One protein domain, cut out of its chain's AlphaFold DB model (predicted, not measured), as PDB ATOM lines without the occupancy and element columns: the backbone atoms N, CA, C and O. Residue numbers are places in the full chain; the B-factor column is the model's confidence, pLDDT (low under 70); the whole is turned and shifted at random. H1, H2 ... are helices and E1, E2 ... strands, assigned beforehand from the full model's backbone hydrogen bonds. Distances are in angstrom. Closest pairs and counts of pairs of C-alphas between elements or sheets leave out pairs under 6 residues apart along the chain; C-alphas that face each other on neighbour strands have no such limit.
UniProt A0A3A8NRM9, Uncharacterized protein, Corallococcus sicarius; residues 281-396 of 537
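Overview. This is residues 281 to 396 of the 537 residues of an uncharacterized protein of Corallococcus sicarius (UniProt A0A3A8NRM9). Two strongly twisted sheets lie partly face to face as a loose-edged sandwich, their strands crossed at 39 degrees; one is E2-E1-E4-E8-E7, and the other, with the longest strands, is E3-E10-E9-E5-E6. E6 runs on into E7 from one sheet to the other, and H1 and H2 lie in the stretch between E4 and E5 at one end. The printed part has 116 residues, with the order E1 E2 E3 E4 H1 H2 E5 E6 E7 E8 H3 E9 E10, and is mostly strand. The first sheet is antiparallel and the second mixed. The whole is compact, with a radius of gyration of the C-alphas of 14.4 A, and flat, spanning 44 by 44 by 20 A.

Arrangement. E1, residues 283 to 289, forms an antiparallel hairpin with E2, residues 292 to 295, where N 287 and O 294 are 2.9 A apart. E3, residues 299 to 301, is an edge strand of the other sheet. E4, residues 305 to 310, is antiparallel to E1 at 148 degrees, with N 286 and O 307 2.9 A apart. H1, residues 312 to 315, is on neither sheet; H2, residues 320 to 323, only grazes the second sheet with residues 322 to 323. E5, residues 328 to 336, and E6, residues 341 to 346, are a hairpin, with N 334 and O 343 2.9 A apart. E7, residues 349 to 353, and E8, residues 356 to 359, are a hairpin, with N 350 and O 358 2.8 A apart; E4 and E8 are antiparallel neighbours, with N 308 and O 357 within hydrogen-bond range at 2.8 A. H3, residues 363 to 366, is on the second sheet at a height of 7.1 A, only just over none of its strands, with two C-alphas falling on E10, residues 385 to 395, and two on E9, residues 369 to 377. E9 and E10 are a hairpin, with N 373 and O 390 2.8 A apart; E5 and E9 are antiparallel neighbours, with N 331 and O 374 within hydrogen-bond range at 2.9 A, and E3 and E10 are parallel neighbours, with N 300 and O 393 within hydrogen-bond range at 2.9 A. The three helices are too short for an O i to N i+4 pair; the one O i to N i+3 pair is within hydrogen-bond range in H1 and H3, but not in H2.

Along the chain. E1 begins at C-alpha 283 (45.821, -25.674, -1.296) and is 19.1 A long. E4 is 16.1 A, E5 24.8 A, E6 16.5 A and E9 25.4 A long. E10, 29.7 A, bends by 54 degrees at residue 388 and ends at C-alpha 395 (40.962, -22.601, -23.958).

Size, cuts and confidence. The C-alphas farthest apart, of Tyr 316 and Lys 338, are 44.8 A apart. The printed part has no cut; no link is long. The mean pLDDT of the printed part is 79.1, and 30 residues are under 70, among them 311 to 324 and 336 to 340.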
ATOM      1  N   GLY A 281      50.558 -24.079   0.753       51.72
ATOM      2  CA  GLY A 281      50.842 -24.977  -0.376       51.72
ATOM      3  C   GLY A 281      50.186 -26.371  -0.318       51.72
ATOM      4  O   GLY A 281      50.459 -27.204  -1.174       51.72
ATOM      5  N   SER A 282      49.331 -26.656   0.668       58.81
ATOM      6  CA  SER A 282      48.361 -27.762   0.621       58.81
ATOM      7  C   SER A 282      47.048 -27.399  -0.072       58.81
ATOM      8  O   SER A 282      46.238 -28.297  -0.330       58.81
ATOM      9  N   LEU A 283      46.815 -26.108  -0.330       74.81
ATOM     10  CA  LEU A 283      45.821 -25.674  -1.296       74.81
ATOM     11  C   LEU A 283      46.311 -26.075  -2.674       74.81
ATOM     12  O   LEU A 283      47.449 -25.819  -3.055       74.81
ATOM     13  N   LEU A 284      45.428 -26.743  -3.391       82.12
ATOM     14  CA  LEU A 284      45.658 -27.230  -4.731       82.12
ATOM     15  C   LEU A 284      44.426 -26.840  -5.529       82.12
ATOM     16  O   LEU A 284      43.298 -27.017  -5.053       82.12
ATOM     17  N   LEU A 285      44.632 -26.322  -6.729       87.06
ATOM     18  CA  LEU A 285      43.554 -26.302  -7.696       87.06
ATOM     19  C   LEU A 285      43.461 -27.682  -8.331       87.06
ATOM     20  O   LEU A 285      44.472 -28.334  -8.604       87.06
ATOM     21  N   VAL A 286      42.235 -28.140  -8.521       88.38
ATOM     22  CA  VAL A 286      41.935 -29.387  -9.215       88.38
ATOM     23  C   VAL A 286      40.925 -29.117 -10.313       88.38
ATOM     24  O   VAL A 286      40.062 -28.249 -10.169       88.38
ATOM     25  N   GLU A 287      41.054 -29.861 -11.399       86.19
ATOM     26  CA  GLU A 287      40.094 -29.896 -12.493       86.19
ATOM     27  C   GLU A 287      39.288 -31.190 -12.376       86.19
ATOM     28  O   GLU A 287      39.857 -32.282 -12.271       86.19
ATOM     29  N   GLU A 288      37.964 -31.073 -12.380       76.69
ATOM     30  CA  GLU A 288      37.065 -32.213 -12.503       76.69
ATOM     31  C   GLU A 288      36.551 -32.277 -13.944       76.69
ATOM     32  O   GLU A 288      35.686 -31.508 -14.359       76.69
ATOM     33  N   ALA A 289      37.102 -33.208 -14.723       65.56
ATOM     34  CA  ALA A 289      36.674 -33.476 -16.092       65.56
ATOM     35  C   ALA A 289      36.295 -34.955 -16.220       65.56
ATOM     36  O   ALA A 289      37.064 -35.841 -15.854       65.56
ATOM     37  N   GLY A 290      35.083 -35.250 -16.707       58.16
ATOM     38  CA  GLY A 290      34.657 -36.629 -16.995       58.16
ATOM     39  C   GLY A 290      34.573 -37.571 -15.780       58.16
ATOM     40  O   GLY A 290      34.600 -38.787 -15.957       58.16
ATOM     41  N   GLY A 291      34.473 -37.036 -14.557       58.47
ATOM     42  CA  GLY A 291      34.412 -37.816 -13.311       58.47
ATOM     43  C   GLY A 291      35.772 -38.185 -12.704       58.47
ATOM     44  O   GLY A 291      35.812 -38.857 -11.673       58.47
ATOM     45  N   THR A 292      36.879 -37.742 -13.303       64.38
ATOM     46  CA  THR A 292      38.228 -37.838 -12.726       64.38
ATOM     47  C   THR A 292      38.662 -36.490 -12.162       64.38
ATOM     48  O   THR A 292      38.482 -35.463 -12.812       64.38
ATOM     49  N   VAL A 293      39.227 -36.506 -10.951       76.44
ATOM     50  CA  VAL A 293      39.762 -35.317 -10.272       76.44
ATOM     51  C   VAL A 293      41.274 -35.323 -10.420       76.44
ATOM     52  O   VAL A 293      41.945 -36.174  -9.827       76.44
ATOM     53  N   GLU A 294      41.809 -34.378 -11.183       79.62
ATOM     54  CA  GLU A 294      43.247 -34.243 -11.421       79.62
ATOM     55  C   GLU A 294      43.762 -32.898 -10.887       79.62
ATOM     56  O   GLU A 294      42.993 -31.937 -10.795       79.62
ATOM     57  N   PRO A 295      45.045 -32.795 -10.484       81.38
ATOM     58  CA  PRO A 295      45.673 -31.500 -10.233       81.38
ATOM     59  C   PRO A 295      45.510 -30.595 -11.454       81.38
ATOM     60  O   PRO A 295      45.607 -31.075 -12.584       81.38
ATOM     61  N   LEU A 296      45.274 -29.305 -11.224       83.62
ATOM     62  CA  LEU A 296      45.084 -28.353 -12.310       83.62
ATOM     63  C   LEU A 296      46.296 -28.369 -13.248       83.62
ATOM     64  O   LEU A 296      47.438 -28.221 -12.809       83.62
ATOM     65  N   ALA A 297      46.044 -28.574 -14.537       77.25
ATOM     66  CA  ALA A 297      47.074 -28.464 -15.555       77.25
ATOM     67  C   ALA A 297      47.328 -26.989 -15.916       77.25
ATOM     68  O   ALA A 297      46.504 -26.113 -15.656       77.25
ATOM     69  N   ASP A 298      48.439 -26.714 -16.608       85.19
ATOM     70  CA  ASP A 298      48.756 -25.377 -17.145       85.19
ATOM     71  C   ASP A 298      47.690 -24.842 -18.123       85.19
ATOM     72  O   ASP A 298      47.700 -23.656 -18.479       85.19
ATOM     73  N   LEU A 299      46.783 -25.707 -18.583       87.56
ATOM     74  CA  LEU A 299      45.599 -25.327 -19.331       87.56
ATOM     75  C   LEU A 299      44.343 -26.037 -18.824       87.56
ATOM     76  O   LEU A 299      44.414 -27.194 -18.413       87.56
ATOM     77  N   ILE A 300      43.202 -25.370 -18.967       89.31
ATOM     78  CA  ILE A 300      41.876 -25.938 -18.724       89.31
ATOM     79  C   ILE A 300      40.951 -25.697 -19.914       89.31
ATOM     80  O   ILE A 300      41.166 -24.773 -20.708       89.31
ATOM     81  N   ASP A 301      39.912 -26.520 -20.000       85.06
ATOM     82  CA  ASP A 301      38.782 -26.262 -20.884       85.06
ATOM     83  C   ASP A 301      37.863 -25.159 -20.323       85.06
ATOM     84  O   ASP A 301      37.770 -24.958 -19.112       85.06
ATOM     85  N   GLN A 302      37.154 -24.451 -21.197       85.56
ATOM     86  CA  GLN A 302      36.226 -23.383 -20.823       85.56
ATOM     87  C   GLN A 302      34.994 -23.887 -20.059       85.56
ATOM     88  O   GLN A 302      34.373 -23.126 -19.318       85.56
ATOM     89  N   ASP A 303      34.639 -25.157 -20.245       83.69
ATOM     90  CA  ASP A 303      33.533 -25.811 -19.551       83.69
ATOM     91  C   ASP A 303      34.035 -26.664 -18.367       83.69
ATOM     92  O   ASP A 303      33.260 -27.399 -17.751       83.69
ATOM     93  N   ALA A 304      35.324 -26.558 -18.011       85.06
ATOM     94  CA  ALA A 304      35.910 -27.305 -16.906       85.06
ATOM     95  C   ALA A 304      35.386 -26.840 -15.540       85.06
ATOM     96  O   ALA A 304      35.304 -25.644 -15.230       85.06
ATOM     97  N   GLU A 305      35.113 -27.806 -14.664       88.12
ATOM     98  CA  GLU A 305      34.829 -27.529 -13.264       88.12
ATOM     99  C   GLU A 305      36.144 -27.463 -12.485       88.12
ATOM    100  O   GLU A 305      36.790 -28.474 -12.217       88.12
ATOM    101  N   VAL A 306      36.554 -26.250 -12.115       89.88
ATOM    102  CA  VAL A 306      37.754 -26.034 -11.300       89.88
ATOM    103  C   VAL A 306      37.351 -25.887  -9.843       89.88
ATOM    104  O   VAL A 306      36.446 -25.114  -9.511       89.88
ATOM    105  N   ALA A 307      38.054 -26.581  -8.955       88.50
ATOM    106  CA  ALA A 307      37.829 -26.498  -7.522       88.50
ATOM    107  C   ALA A 307      39.116 -26.202  -6.747       88.50
ATOM    108  O   ALA A 307      40.207 -26.652  -7.091       88.50
ATOM    109  N   LEU A 308      38.970 -25.453  -5.655       86.62
ATOM    110  CA  LEU A 308      40.007 -25.269  -4.653       86.62
ATOM    111  C   LEU A 308      39.884 -26.384  -3.617       86.62
ATOM    112  O   LEU A 308      38.878 -26.488  -2.902       86.62
ATOM    113  N   ARG A 309      40.929 -27.200  -3.507       80.88
ATOM    114  CA  ARG A 309      40.972 -28.354  -2.617       80.88
ATOM    115  C   ARG A 309      42.059 -28.192  -1.566       80.88
ATOM    116  O   ARG A 309      43.176 -27.783  -1.861       80.88
ATOM    117  N   LEU A 310      41.733 -28.566  -0.331       75.06
ATOM    118  CA  LEU A 310      42.724 -28.764   0.727       75.06
ATOM    119  C   LEU A 310      43.221 -30.211   0.709       75.06
ATOM    120  O   LEU A 310      42.421 -31.149   0.632       75.06
ATOM    121  N   GLY A 311      44.533 -30.399   0.849       69.56
ATOM    122  CA  GLY A 311      45.130 -31.718   1.042       69.56
ATOM    123  C   GLY A 311      44.466 -32.508   2.183       69.56
ATOM    124  O   GLY A 311      44.078 -31.955   3.214       69.56
ATOM    125  N   TYR A 312      44.359 -33.831   2.025       63.25
ATOM    126  CA  TYR A 312      43.620 -34.723   2.934       63.25
ATOM    127  C   TYR A 312      43.947 -34.578   4.443       63.25
ATOM    128  O   TYR A 312      43.001 -34.520   5.229       63.25
ATOM    129  N   PRO A 313      45.218 -34.434   4.893       62.47
ATOM    130  CA  PRO A 313      45.499 -34.251   6.323       62.47
ATOM    131  C   PRO A 313      45.044 -32.887   6.867       62.47
ATOM    132  O   PRO A 313      44.832 -32.742   8.068       62.47
ATOM    133  N   HIS A 314      44.849 -31.900   5.989       63.72
ATOM    134  CA  HIS A 314      44.449 -30.541   6.348       63.72
ATOM    135  C   HIS A 314      42.933 -30.461   6.525       63.72
ATOM    136  O   HIS A 314      42.462 -29.834   7.467       63.72
ATOM    137  N   CYS A 315      42.161 -31.159   5.687       66.50
ATOM    138  CA  CYS A 315      40.704 -31.040   5.697       66.50
ATOM    139  C   CYS A 315      40.042 -31.407   7.039       66.50
ATOM    140  O   CYS A 315      39.111 -30.731   7.463       66.50
ATOM    141  N   TYR A 316      40.530 -32.436   7.739       64.25
ATOM    142  CA  TYR A 316      39.942 -32.859   9.018       64.25
ATOM    143  C   TYR A 316      40.301 -31.952  10.200       64.25
ATOM    144  O   TYR A 316      39.579 -31.928  11.193       64.25
ATOM    145  N   GLN A 317      41.416 -31.226  10.111       63.19
ATOM    146  CA  GLN A 317      41.890 -30.337  11.175       63.19
ATOM    147  C   GLN A 317      41.455 -28.885  10.954       63.19
ATOM    148  O   GLN A 317      41.445 -28.086  11.889       63.19
ATOM    149  N   PHE A 318      41.069 -28.544   9.723       63.34
ATOM    150  CA  PHE A 318      40.609 -27.218   9.360       63.34
ATOM    151  C   PHE A 318      39.134 -26.997   9.700       63.34
ATOM    152  O   PHE A 318      38.271 -27.706   9.181       63.34
ATOM    153  N   PRO A 319      38.781 -25.926  10.434       60.06
ATOM    154  CA  PRO A 319      37.436 -25.380  10.363       60.06
ATOM    155  C   PRO A 319      37.283 -24.711   8.990       60.06
ATOM    156  O   PRO A 319      37.474 -23.507   8.852       60.06
ATOM    157  N   TYR A 320      36.973 -25.498   7.956       58.69
ATOM    158  CA  TYR A 320      36.945 -25.076   6.547       58.69
ATOM    159  C   TYR A 320      36.132 -23.786   6.322       58.69
ATOM    160  O   TYR A 320      36.502 -22.932   5.523       58.69
ATOM    161  N   GLY A 321      35.061 -23.575   7.094       62.34
ATOM    162  CA  GLY A 321      34.261 -22.346   7.049       62.34
ATOM    163  C   GLY A 321      34.973 -21.061   7.511       62.34
ATOM    164  O   GLY A 321      34.409 -19.986   7.325       62.34
ATOM    165  N   ALA A 322      36.164 -21.140   8.114       66.62
ATOM    166  CA  ALA A 322      36.913 -19.991   8.629       66.62
ATOM    167  C   ALA A 322      37.793 -19.309   7.563       66.62
ATOM    168  O   ALA A 322      37.824 -18.083   7.529       66.62
ATOM    169  N   ILE A 323      38.431 -20.067   6.653       68.12
ATOM    170  CA  ILE A 323      39.150 -19.508   5.480       68.12
ATOM    171  C   ILE A 323      38.162 -18.943   4.442       68.12
ATOM    172  O   ILE A 323      38.508 -18.127   3.603       68.12
ATOM    173  N   MET A 324      36.889 -19.323   4.514       67.50
ATOM    174  CA  MET A 324      35.848 -18.835   3.600       67.50
ATOM    175  C   MET A 324      35.255 -17.487   4.026       67.50
ATOM    176  O   MET A 324      34.287 -17.009   3.433       67.50
ATOM    177  N   LYS A 325      35.781 -16.893   5.098       70.12
ATOM    178  CA  LYS A 325      35.303 -15.635   5.665       70.12
ATOM    179  C   LYS A 325      36.430 -14.619   5.693       70.12
ATOM    180  O   LYS A 325      37.603 -14.970   5.792       70.12
ATOM    181  N   SER A 326      36.035 -13.347   5.681       65.44
ATOM    182  CA  SER A 326      36.937 -12.240   5.996       65.44
ATOM    183  C   SER A 326      37.752 -12.579   7.252       65.44
ATOM    184  O   SER A 326      37.160 -13.044   8.234       65.44
ATOM    185  N   PRO A 327      39.080 -12.387   7.236       83.50
ATOM    186  CA  PRO A 327      39.866 -11.588   6.280       83.50
ATOM    187  C   PRO A 327      40.349 -12.300   5.001       83.50
ATOM    188  O   PRO A 327      41.068 -11.698   4.211       83.50
ATOM    189  N   TRP A 328      39.979 -13.553   4.756       84.31
ATOM    190  CA  TRP A 328      40.416 -14.281   3.563       84.31
ATOM    191  C   TRP A 328      39.603 -13.884   2.321       84.31
ATOM    192  O   TRP A 328      38.379 -13.729   2.382       84.31
ATOM    193  N   VAL A 329      40.287 -13.700   1.191       88.75
ATOM    194  CA  VAL A 329      39.718 -13.264  -0.091       88.75
ATOM    195  C   VAL A 329      40.290 -14.112  -1.226       88.75
ATOM    196  O   VAL A 329      41.472 -14.448  -1.227       88.75
ATOM    197  N   PHE A 330      39.443 -14.434  -2.201       89.62
ATOM    198  CA  PHE A 330      39.796 -15.193  -3.398       89.62
ATOM    199  C   PHE A 330      39.662 -14.278  -4.611       89.62
ATOM    200  O   PHE A 330      38.631 -13.618  -4.773       89.62
ATOM    201  N   GLU A 331      40.699 -14.204  -5.437       92.19
ATOM    202  CA  GLU A 331      40.756 -13.291  -6.578       92.19
ATOM    203  C   GLU A 331      41.327 -13.990  -7.814       92.19
ATOM    204  O   GLU A 331      42.190 -14.856  -7.705       92.19
ATOM    205  N   LEU A 332      40.862 -13.582  -8.993       91.38
ATOM    206  CA  LEU A 332      41.521 -13.843 -10.268       91.38
ATOM    207  C   LEU A 332      42.230 -12.579 -10.709       91.38
ATOM    208  O   LEU A 332      41.655 -11.490 -10.688       91.38
ATOM    209  N   GLU A 333      43.466 -12.743 -11.140       91.00
ATOM    210  CA  GLU A 333      44.278 -11.707 -11.744       91.00
ATOM    211  C   GLU A 333      44.514 -12.047 -13.216       91.00
ATOM    212  O   GLU A 333      44.928 -13.157 -13.548       91.00
ATOM    213  N   VAL A 334      44.210 -11.096 -14.101       88.00
ATOM    214  CA  VAL A 334      44.291 -11.272 -15.556       88.00
ATOM    215  C   VAL A 334      45.054 -10.099 -16.162       88.00
ATOM    216  O   VAL A 334      44.739  -8.955 -15.835       88.00
ATOM    217  N   PRO A 335      46.035 -10.327 -17.047       80.75
ATOM    218  CA  PRO A 335      46.723  -9.243 -17.738       80.75
ATOM    219  C   PRO A 335      45.773  -8.516 -18.705       80.75
ATOM    220  O   PRO A 335      45.193  -9.127 -19.606       80.75
ATOM    221  N   ASP A 336      45.630  -7.198 -18.541       69.12
ATOM    222  CA  ASP A 336      44.995  -6.314 -19.521       69.12
ATOM    223  C   ASP A 336      46.051  -5.981 -20.580       69.12
ATOM    224  O   ASP A 336      46.915  -5.123 -20.384       69.12
ATOM    225  N   GLY A 337      46.013  -6.722 -21.690       58.06
ATOM    226  CA  GLY A 337      47.047  -6.809 -22.731       58.06
ATOM    227  C   GLY A 337      47.465  -5.527 -23.468       58.06
ATOM    228  O   GLY A 337      48.050  -5.639 -24.534       58.06
ATOM    229  N   LYS A 338      47.201  -4.321 -22.949       55.12
ATOM    230  CA  LYS A 338      47.616  -3.040 -23.556       55.12
ATOM    231  C   LYS A 338      48.592  -2.213 -22.704       55.12
ATOM    232  O   LYS A 338      49.402  -1.493 -23.271       55.12
ATOM    233  N   ASP A 339      48.592  -2.380 -21.376       56.34
ATOM    234  CA  ASP A 339      49.356  -1.516 -20.448       56.34
ATOM    235  C   ASP A 339      50.278  -2.284 -19.476       56.34
ATOM    236  O   ASP A 339      50.903  -1.679 -18.603       56.34
ATOM    237  N   GLY A 340      50.305  -3.621 -19.535       60.78
ATOM    238  CA  GLY A 340      50.947  -4.453 -18.503       60.78
ATOM    239  C   GLY A 340      50.265  -4.376 -17.126       60.78
ATOM    240  O   GLY A 340      50.766  -4.931 -16.150       60.78
ATOM    241  N   LYS A 341      49.118  -3.693 -17.034       72.56
ATOM    242  CA  LYS A 341      48.264  -3.661 -15.845       72.56
ATOM    243  C   LYS A 341      47.471  -4.957 -15.755       72.56
ATOM    244  O   LYS A 341      47.118  -5.550 -16.770       72.56
ATOM    245  N   THR A 342      47.168  -5.380 -14.537       81.19
ATOM    246  CA  THR A 342      46.346  -6.561 -14.290       81.19
ATOM    247  C   THR A 342      44.975  -6.157 -13.760       81.19
ATOM    248  O   THR A 342      44.845  -5.293 -12.888       81.19
ATOM    249  N   ARG A 343      43.930  -6.788 -14.293       84.25
ATOM    250  CA  ARG A 343      42.568  -6.696 -13.777       84.25
ATOM    251  C   ARG A 343      42.392  -7.745 -12.689       84.25
ATOM    252  O   ARG A 343      42.708  -8.914 -12.902       84.25
ATOM    253  N   LYS A 344      41.872  -7.323 -11.537       88.12
ATOM    254  CA  LYS A 344      41.571  -8.206 -10.407       88.12
ATOM    255  C   LYS A 344      40.066  -8.337 -10.236       88.12
ATOM    256  O   LYS A 344      39.370  -7.329 -10.124       88.12
ATOM    257  N   THR A 345      39.580  -9.570 -10.197       88.50
ATOM    258  CA  THR A 345      38.162  -9.893 -10.021       88.50
ATOM    259  C   THR A 345      38.010 -10.802  -8.811       88.50
ATOM    260  O   THR A 345      38.717 -11.797  -8.691       88.50
ATOM    261  N   LYS A 346      37.091 -10.474  -7.900       89.00
ATOM    262  CA  LYS A 346      36.793 -11.331  -6.749       89.00
ATOM    263  C   LYS A 346      36.096 -12.611  -7.216       89.00
ATOM    264  O   LYS A 346      35.171 -12.538  -8.018       89.00
ATOM    265  N   VAL A 347      36.518 -13.753  -6.685       88.31
ATOM    266  CA  VAL A 347      35.944 -15.068  -6.986       88.31
ATOM    267  C   VAL A 347      34.954 -15.466  -5.908       88.31
ATOM    268  O   VAL A 347      35.247 -15.377  -4.712       88.31
ATOM    269  N   GLU A 348      33.791 -15.939  -6.338       86.38
ATOM    270  CA  GLU A 348      32.836 -16.615  -5.470       86.38
ATOM    271  C   GLU A 348      33.077 -18.126  -5.497       86.38
ATOM    272  O   GLU A 348      33.453 -18.703  -6.517       86.38
ATOM    273  N   LEU A 349      32.884 -18.772  -4.349       83.81
ATOM    274  CA  LEU A 349      33.132 -20.197  -4.174       83.81
ATOM    275  C   LEU A 349      31.817 -20.922  -3.873       83.81
ATOM    276  O   LEU A 349      31.104 -20.563  -2.935       83.81
ATOM    277  N   GLY A 350      31.515 -21.953  -4.658       76.56
ATOM    278  CA  GLY A 350      30.332 -22.799  -4.524       76.56
ATOM    279  C   GLY A 350      30.534 -23.927  -3.514       76.56
ATOM    280  O   GLY A 350      31.650 -24.405  -3.305       76.56
ATOM    281  N   PHE A 351      29.449 -24.369  -2.872       68.50
ATOM    282  CA  PHE A 351      29.474 -25.488  -1.926       68.50
ATOM    283  C   PHE A 351      29.416 -26.826  -2.663       68.50
ATOM    284  O   PHE A 351      28.506 -27.053  -3.452       68.50
ATOM    285  N   GLU A 352      30.352 -27.722  -2.356       65.00
ATOM    286  CA  GLU A 352      30.423 -29.046  -2.976       65.00
ATOM    287  C   GLU A 352      30.598 -30.145  -1.916       65.00
ATOM    288  O   GLU A 352      29.670 -30.902  -1.648       65.00
ATOM    289  N   THR A 353      31.740 -30.183  -1.216       63.12
ATOM    290  CA  THR A 353      32.011 -31.134  -0.116       63.12
ATOM    291  C   THR A 353      32.880 -30.499   0.975       63.12
ATOM    292  O   THR A 353      33.370 -29.387   0.815       63.12
ATOM    293  N   GLY A 354      33.072 -31.147   2.130       63.25
ATOM    294  CA  GLY A 354      33.802 -30.560   3.270       63.25
ATOM    295  C   GLY A 354      35.228 -30.060   2.972       63.25
ATOM    296  O   GLY A 354      35.695 -29.180   3.687       63.25
ATOM    297  N   CYS A 355      35.882 -30.568   1.918       73.62
ATOM    298  CA  CYS A 355      37.283 -30.278   1.572       73.62
ATOM    299  C   CYS A 355      37.486 -29.588   0.210       73.62
ATOM    300  O   CYS A 355      38.617 -29.207  -0.098       73.62
ATOM    301  N   SER A 356      36.430 -29.486  -0.605       79.50
ATOM    302  CA  SER A 356      36.455 -28.967  -1.979       79.50
ATOM    303  C   SER A 356      35.428 -27.850  -2.149       79.50
ATOM    304  O   SER A 356      34.309 -27.914  -1.611       79.50
ATOM    305  N   ARG A 357      35.805 -26.813  -2.892       81.25
ATOM    306  CA  ARG A 357      34.912 -25.726  -3.297       81.25
ATOM    307  C   ARG A 357      35.119 -25.419  -4.764       81.25
ATOM    308  O   ARG A 357      36.218 -25.027  -5.148       81.25
ATOM    309  N   LYS A 358      34.046 -25.516  -5.543       87.94
ATOM    310  CA  LYS A 358      34.041 -25.088  -6.941       87.94
ATOM    311  C   LYS A 358      34.242 -23.581  -7.032       87.94
ATOM    312  O   LYS A 358      33.648 -22.823  -6.261       87.94
ATOM    313  N   LEU A 359      35.058 -23.148  -7.977       90.06
ATOM    314  CA  LEU A 359      35.197 -21.745  -8.339       90.06
ATOM    315  C   LEU A 359      34.015 -21.388  -9.249       90.06
ATOM    316  O   LEU A 359      33.858 -21.972 -10.317       90.06
ATOM    317  N   LEU A 360      33.171 -20.442  -8.833       88.75
ATOM    318  CA  LEU A 360      32.017 -19.990  -9.618       88.75
ATOM    319  C   LEU A 360      32.461 -18.913 -10.608       88.75
ATOM    320  O   LEU A 360      32.176 -17.728 -10.437       88.75
ATOM    321  N   VAL A 361      33.233 -19.329 -11.610       89.25
ATOM    322  CA  VAL A 361      33.833 -18.434 -12.600       89.25
ATOM    323  C   VAL A 361      33.349 -18.841 -13.990       89.25
ATOM    324  O   VAL A 361      33.539 -19.994 -14.374       89.25
ATOM    325  N   PRO A 362      32.750 -17.926 -14.772       88.50
ATOM    326  CA  PRO A 362      32.474 -18.177 -16.180       88.50
ATOM    327  C   PRO A 362      33.794 -18.141 -16.964       88.50
ATOM    328  O   PRO A 362      34.251 -17.083 -17.393       88.50
ATOM    329  N   TRP A 363      34.447 -19.294 -17.134       88.12
ATOM    330  CA  TRP A 363      35.763 -19.366 -17.785       88.12
ATOM    331  C   TRP A 363      35.749 -18.858 -19.236       88.12
ATOM    332  O   TRP A 363      36.762 -18.339 -19.703       88.12
ATOM    333  N   LYS A 364      34.590 -18.893 -19.908       84.31
ATOM    334  CA  LYS A 364      34.376 -18.350 -21.266       84.31
ATOM    335  C   LYS A 364      34.796 -16.881 -21.415       84.31
ATOM    336  O   LYS A 364      35.309 -16.481 -22.460       84.31
ATOM    337  N   ASP A 365      34.687 -16.092 -20.346       83.88
ATOM    338  CA  ASP A 365      35.093 -14.678 -20.338       83.88
ATOM    339  C   ASP A 365      36.621 -14.492 -20.423       83.88
ATOM    340  O   ASP A 365      37.123 -13.402 -20.717       83.88
ATOM    341  N   TYR A 366      37.376 -15.565 -20.178       86.06
ATOM    342  CA  TYR A 366      38.832 -15.581 -20.095       86.06
ATOM    343  C   TYR A 366      39.492 -16.427 -21.194       86.06
ATOM    344  O   TYR A 366      40.689 -16.699 -21.106       86.06
ATOM    345  N   LEU A 367      38.755 -16.788 -22.252       83.69
ATOM    346  CA  LEU A 367      39.278 -17.539 -23.400       83.69
ATOM    347  C   LEU A 367      40.557 -16.920 -23.983       83.69
ATOM    348  O   LEU A 367      40.647 -15.705 -24.219       83.69
ATOM    349  N   ASN A 368      41.535 -17.785 -24.251       80.00
ATOM    350  CA  ASN A 368      42.858 -17.444 -24.769       80.00
ATOM    351  C   ASN A 368      43.610 -16.440 -23.876       80.00
ATOM    352  O   ASN A 368      44.400 -15.627 -24.365       80.00
ATOM    353  N   ARG A 369      43.351 -16.451 -22.561       84.69
ATOM    354  CA  ARG A 369      44.086 -15.653 -21.570       84.69
ATOM    355  C   ARG A 369      44.703 -16.554 -20.511       84.69
ATOM    356  O   ARG A 369      44.117 -17.552 -20.096       84.69
ATOM    357  N   ARG A 370      45.875 -16.134 -20.030       88.50
ATOM    358  CA  ARG A 370      46.465 -16.672 -18.807       88.50
ATOM    359  C   ARG A 370      45.823 -15.985 -17.613       88.50
ATOM    360  O   ARG A 370      45.825 -14.756 -17.539       88.50
ATOM    361  N   VAL A 371      45.285 -16.773 -16.696       91.38
ATOM    362  CA  VAL A 371      44.639 -16.297 -15.478       91.38
ATOM    363  C   VAL A 371      45.439 -16.783 -14.283       91.38
ATOM    364  O   VAL A 371      45.922 -17.913 -14.276       91.38
ATOM    365  N   THR A 372      45.566 -15.937 -13.267       92.00
ATOM    366  CA  THR A 372      46.206 -16.290 -12.002       92.00
ATOM    367  C   THR A 372      45.166 -16.273 -10.892       92.00
ATOM    368  O   THR A 372      44.648 -15.215 -10.534       92.00
ATOM    369  N   PHE A 373      44.855 -17.434 -10.328       91.31
ATOM    370  CA  PHE A 373      44.032 -17.534  -9.128       91.31
ATOM    371  C   PHE A 373      44.878 -17.230  -7.898       91.31
ATOM    372  O   PHE A 373      46.014 -17.685  -7.802       91.31
ATOM    373  N   ARG A 374      44.339 -16.451  -6.959       90.69
ATOM    374  CA  ARG A 374      45.044 -15.984  -5.762       90.69
ATOM    375  C   ARG A 374      44.174 -16.144  -4.526       90.69
ATOM    376  O   ARG A 374      43.016 -15.726  -4.508       90.69
ATOM    377  N   VAL A 375      44.768 -16.678  -3.465       88.44
ATOM    378  CA  VAL A 375      44.205 -16.680  -2.111       88.44
ATOM    379  C   VAL A 375      44.966 -15.661  -1.285       88.44
ATOM    380  O   VAL A 375      46.192 -15.711  -1.176       88.44
ATOM    381  N   ILE A 376      44.230 -14.718  -0.717       89.00
ATOM    382  CA  ILE A 376      44.778 -13.529  -0.085       89.00
ATOM    383  C   ILE A 376      44.258 -13.438   1.342       89.00
ATOM    384  O   ILE A 376      43.060 -13.560   1.590       89.00
ATOM    385  N   TYR A 377      45.155 -13.166   2.280       88.81
ATOM    386  CA  TYR A 377      44.792 -12.728   3.617       88.81
ATOM    387  C   TYR A 377      44.805 -11.199   3.650       88.81
ATOM    388  O   TYR A 377      45.869 -10.573   3.604       88.81
ATOM    389  N   ARG A 378      43.615 -10.592   3.687       87.31
ATOM    390  CA  ARG A 378      43.452  -9.142   3.628       87.31
ATOM    391  C   ARG A 378      43.735  -8.507   4.974       87.31
ATOM    392  O   ARG A 378      43.093  -8.812   5.977       87.31
ATOM    393  N   VAL A 379      44.660  -7.560   4.974       81.31
ATOM    394  CA  VAL A 379      45.011  -6.803   6.170       81.31
ATOM    395  C   VAL A 379      44.377  -5.423   6.056       81.31
ATOM    396  O   VAL A 379      44.748  -4.671   5.153       81.31
ATOM    397  N   PRO A 380      43.432  -5.051   6.940       74.50
ATOM    398  CA  PRO A 380      42.826  -3.727   6.901       74.50
ATOM    399  C   PRO A 380      43.894  -2.630   6.898       74.50
ATOM    400  O   PRO A 380      44.795  -2.643   7.736       74.50
ATOM    401  N   GLU A 381      43.790  -1.700   5.944       73.50
ATOM    402  CA  GLU A 381      44.656  -0.515   5.824       73.50
ATOM    403  C   GLU A 381      46.157  -0.814   5.604       73.50
ATOM    404  O   GLU A 381      46.996   0.077   5.760       73.50
ATOM    405  N   ARG A 382      46.530  -2.051   5.238       75.38
ATOM    406  CA  ARG A 382      47.928  -2.460   4.994       75.38
ATOM    407  C   ARG A 382      48.051  -3.315   3.729       75.38
ATOM    408  O   ARG A 382      47.089  -3.482   2.988       75.38
ATOM    409  N   ALA A 383      49.260  -3.809   3.455       77.75
ATOM    410  CA  ALA A 383      49.492  -4.703   2.327       77.75
ATOM    411  C   ALA A 383      48.869  -6.085   2.580       77.75
ATOM    412  O   ALA A 383      48.982  -6.638   3.675       77.75
ATOM    413  N   ASP A 384      48.236  -6.614   1.539       85.62
ATOM    414  CA  ASP A 384      47.644  -7.946   1.494       85.62
ATOM    415  C   ASP A 384      48.740  -9.027   1.493       85.62
ATOM    416  O   ASP A 384      49.759  -8.886   0.815       85.62
ATOM    417  N   ILE A 385      48.523 -10.128   2.218       86.06
ATOM    418  CA  ILE A 385      49.432 -11.284   2.194       86.06
ATOM    419  C   ILE A 385      48.903 -12.269   1.152       86.06
ATOM    420  O   ILE A 385      47.800 -12.794   1.297       86.06
ATOM    421  N   VAL A 386      49.677 -12.516   0.095       87.56
ATOM    422  CA  VAL A 386      49.339 -13.495  -0.951       87.56
ATOM    423  C   VAL A 386      49.792 -14.865  -0.493       87.56
ATOM    424  O   VAL A 386      50.987 -15.131  -0.413       87.56
ATOM    425  N   VAL A 387      48.830 -15.708  -0.156       85.06
ATOM    426  CA  VAL A 387      49.071 -16.962   0.549       85.06
ATOM    427  C   VAL A 387      49.198 -18.142  -0.419       85.06
ATOM    428  O   VAL A 387      49.990 -19.052  -0.192       85.06
ATOM    429  N   PHE A 388      48.436 -18.115  -1.510       85.56
ATOM    430  CA  PHE A 388      48.517 -19.080  -2.602       85.56
ATOM    431  C   PHE A 388      48.284 -18.350  -3.916       85.56
ATOM    432  O   PHE A 388      47.433 -17.456  -3.983       85.56
ATOM    433  N   ASN A 389      49.004 -18.745  -4.953       88.44
ATOM    434  CA  ASN A 389      48.716 -18.359  -6.317       88.44
ATOM    435  C   ASN A 389      49.002 -19.521  -7.268       88.44
ATOM    436  O   ASN A 389      49.914 -20.313  -7.055       88.44
ATOM    437  N   ASP A 390      48.212 -19.611  -8.325       89.12
ATOM    438  CA  ASP A 390      48.436 -20.587  -9.382       89.12
ATOM    439  C   ASP A 390      47.941 -20.017 -10.708       89.12
ATOM    440  O   ASP A 390      47.008 -19.208 -10.725       89.12
ATOM    441  N   SER A 391      48.612 -20.354 -11.808       90.94
ATOM    442  CA  SER A 391      48.404 -19.709 -13.105       90.94
ATOM    443  C   SER A 391      48.230 -20.706 -14.233       90.94
ATOM    444  O   SER A 391      49.165 -21.423 -14.573       90.94
ATOM    445  N   PHE A 392      47.100 -20.615 -14.920       91.19
ATOM    446  CA  PHE A 392      46.703 -21.521 -15.993       91.19
ATOM    447  C   PHE A 392      46.087 -20.743 -17.158       91.19
ATOM    448  O   PHE A 392      45.718 -19.572 -17.032       91.19
ATOM    449  N   ASN A 393      46.007 -21.381 -18.319       89.62
ATOM    450  CA  ASN A 393      45.401 -20.819 -19.519       89.62
ATOM    451  C   ASN A 393      44.015 -21.418 -19.748       89.62
ATOM    452  O   ASN A 393      43.820 -22.617 -19.567       89.62
ATOM    453  N   VAL A 394      43.072 -20.596 -20.193       88.38
ATOM    454  CA  VAL A 394      41.724 -21.059 -20.537       88.38
ATOM    455  C   VAL A 394      41.596 -21.166 -22.051       88.38
ATOM    456  O   VAL A 394      41.827 -20.182 -22.760       88.38
ATOM    457  N   TYR A 395      41.197 -22.337 -22.539       85.25
ATOM    458  CA  TYR A 395      40.962 -22.601 -23.958       85.25
ATOM    459  C   TYR A 395      39.601 -23.250 -24.177       85.25
ATOM    460  O   TYR A 395      39.027 -23.820 -23.257       85.25
ATOM    461  N   ASN A 396      39.105 -23.184 -25.410       84.38
ATOM    462  CA  ASN A 396      37.975 -23.998 -25.837       84.38
ATOM    463  C   ASN A 396      38.520 -25.329 -26.385       84.38
ATOM    464  O   ASN A 396      39.126 -25.340 -27.459       84.38
TER     465      ASN A 396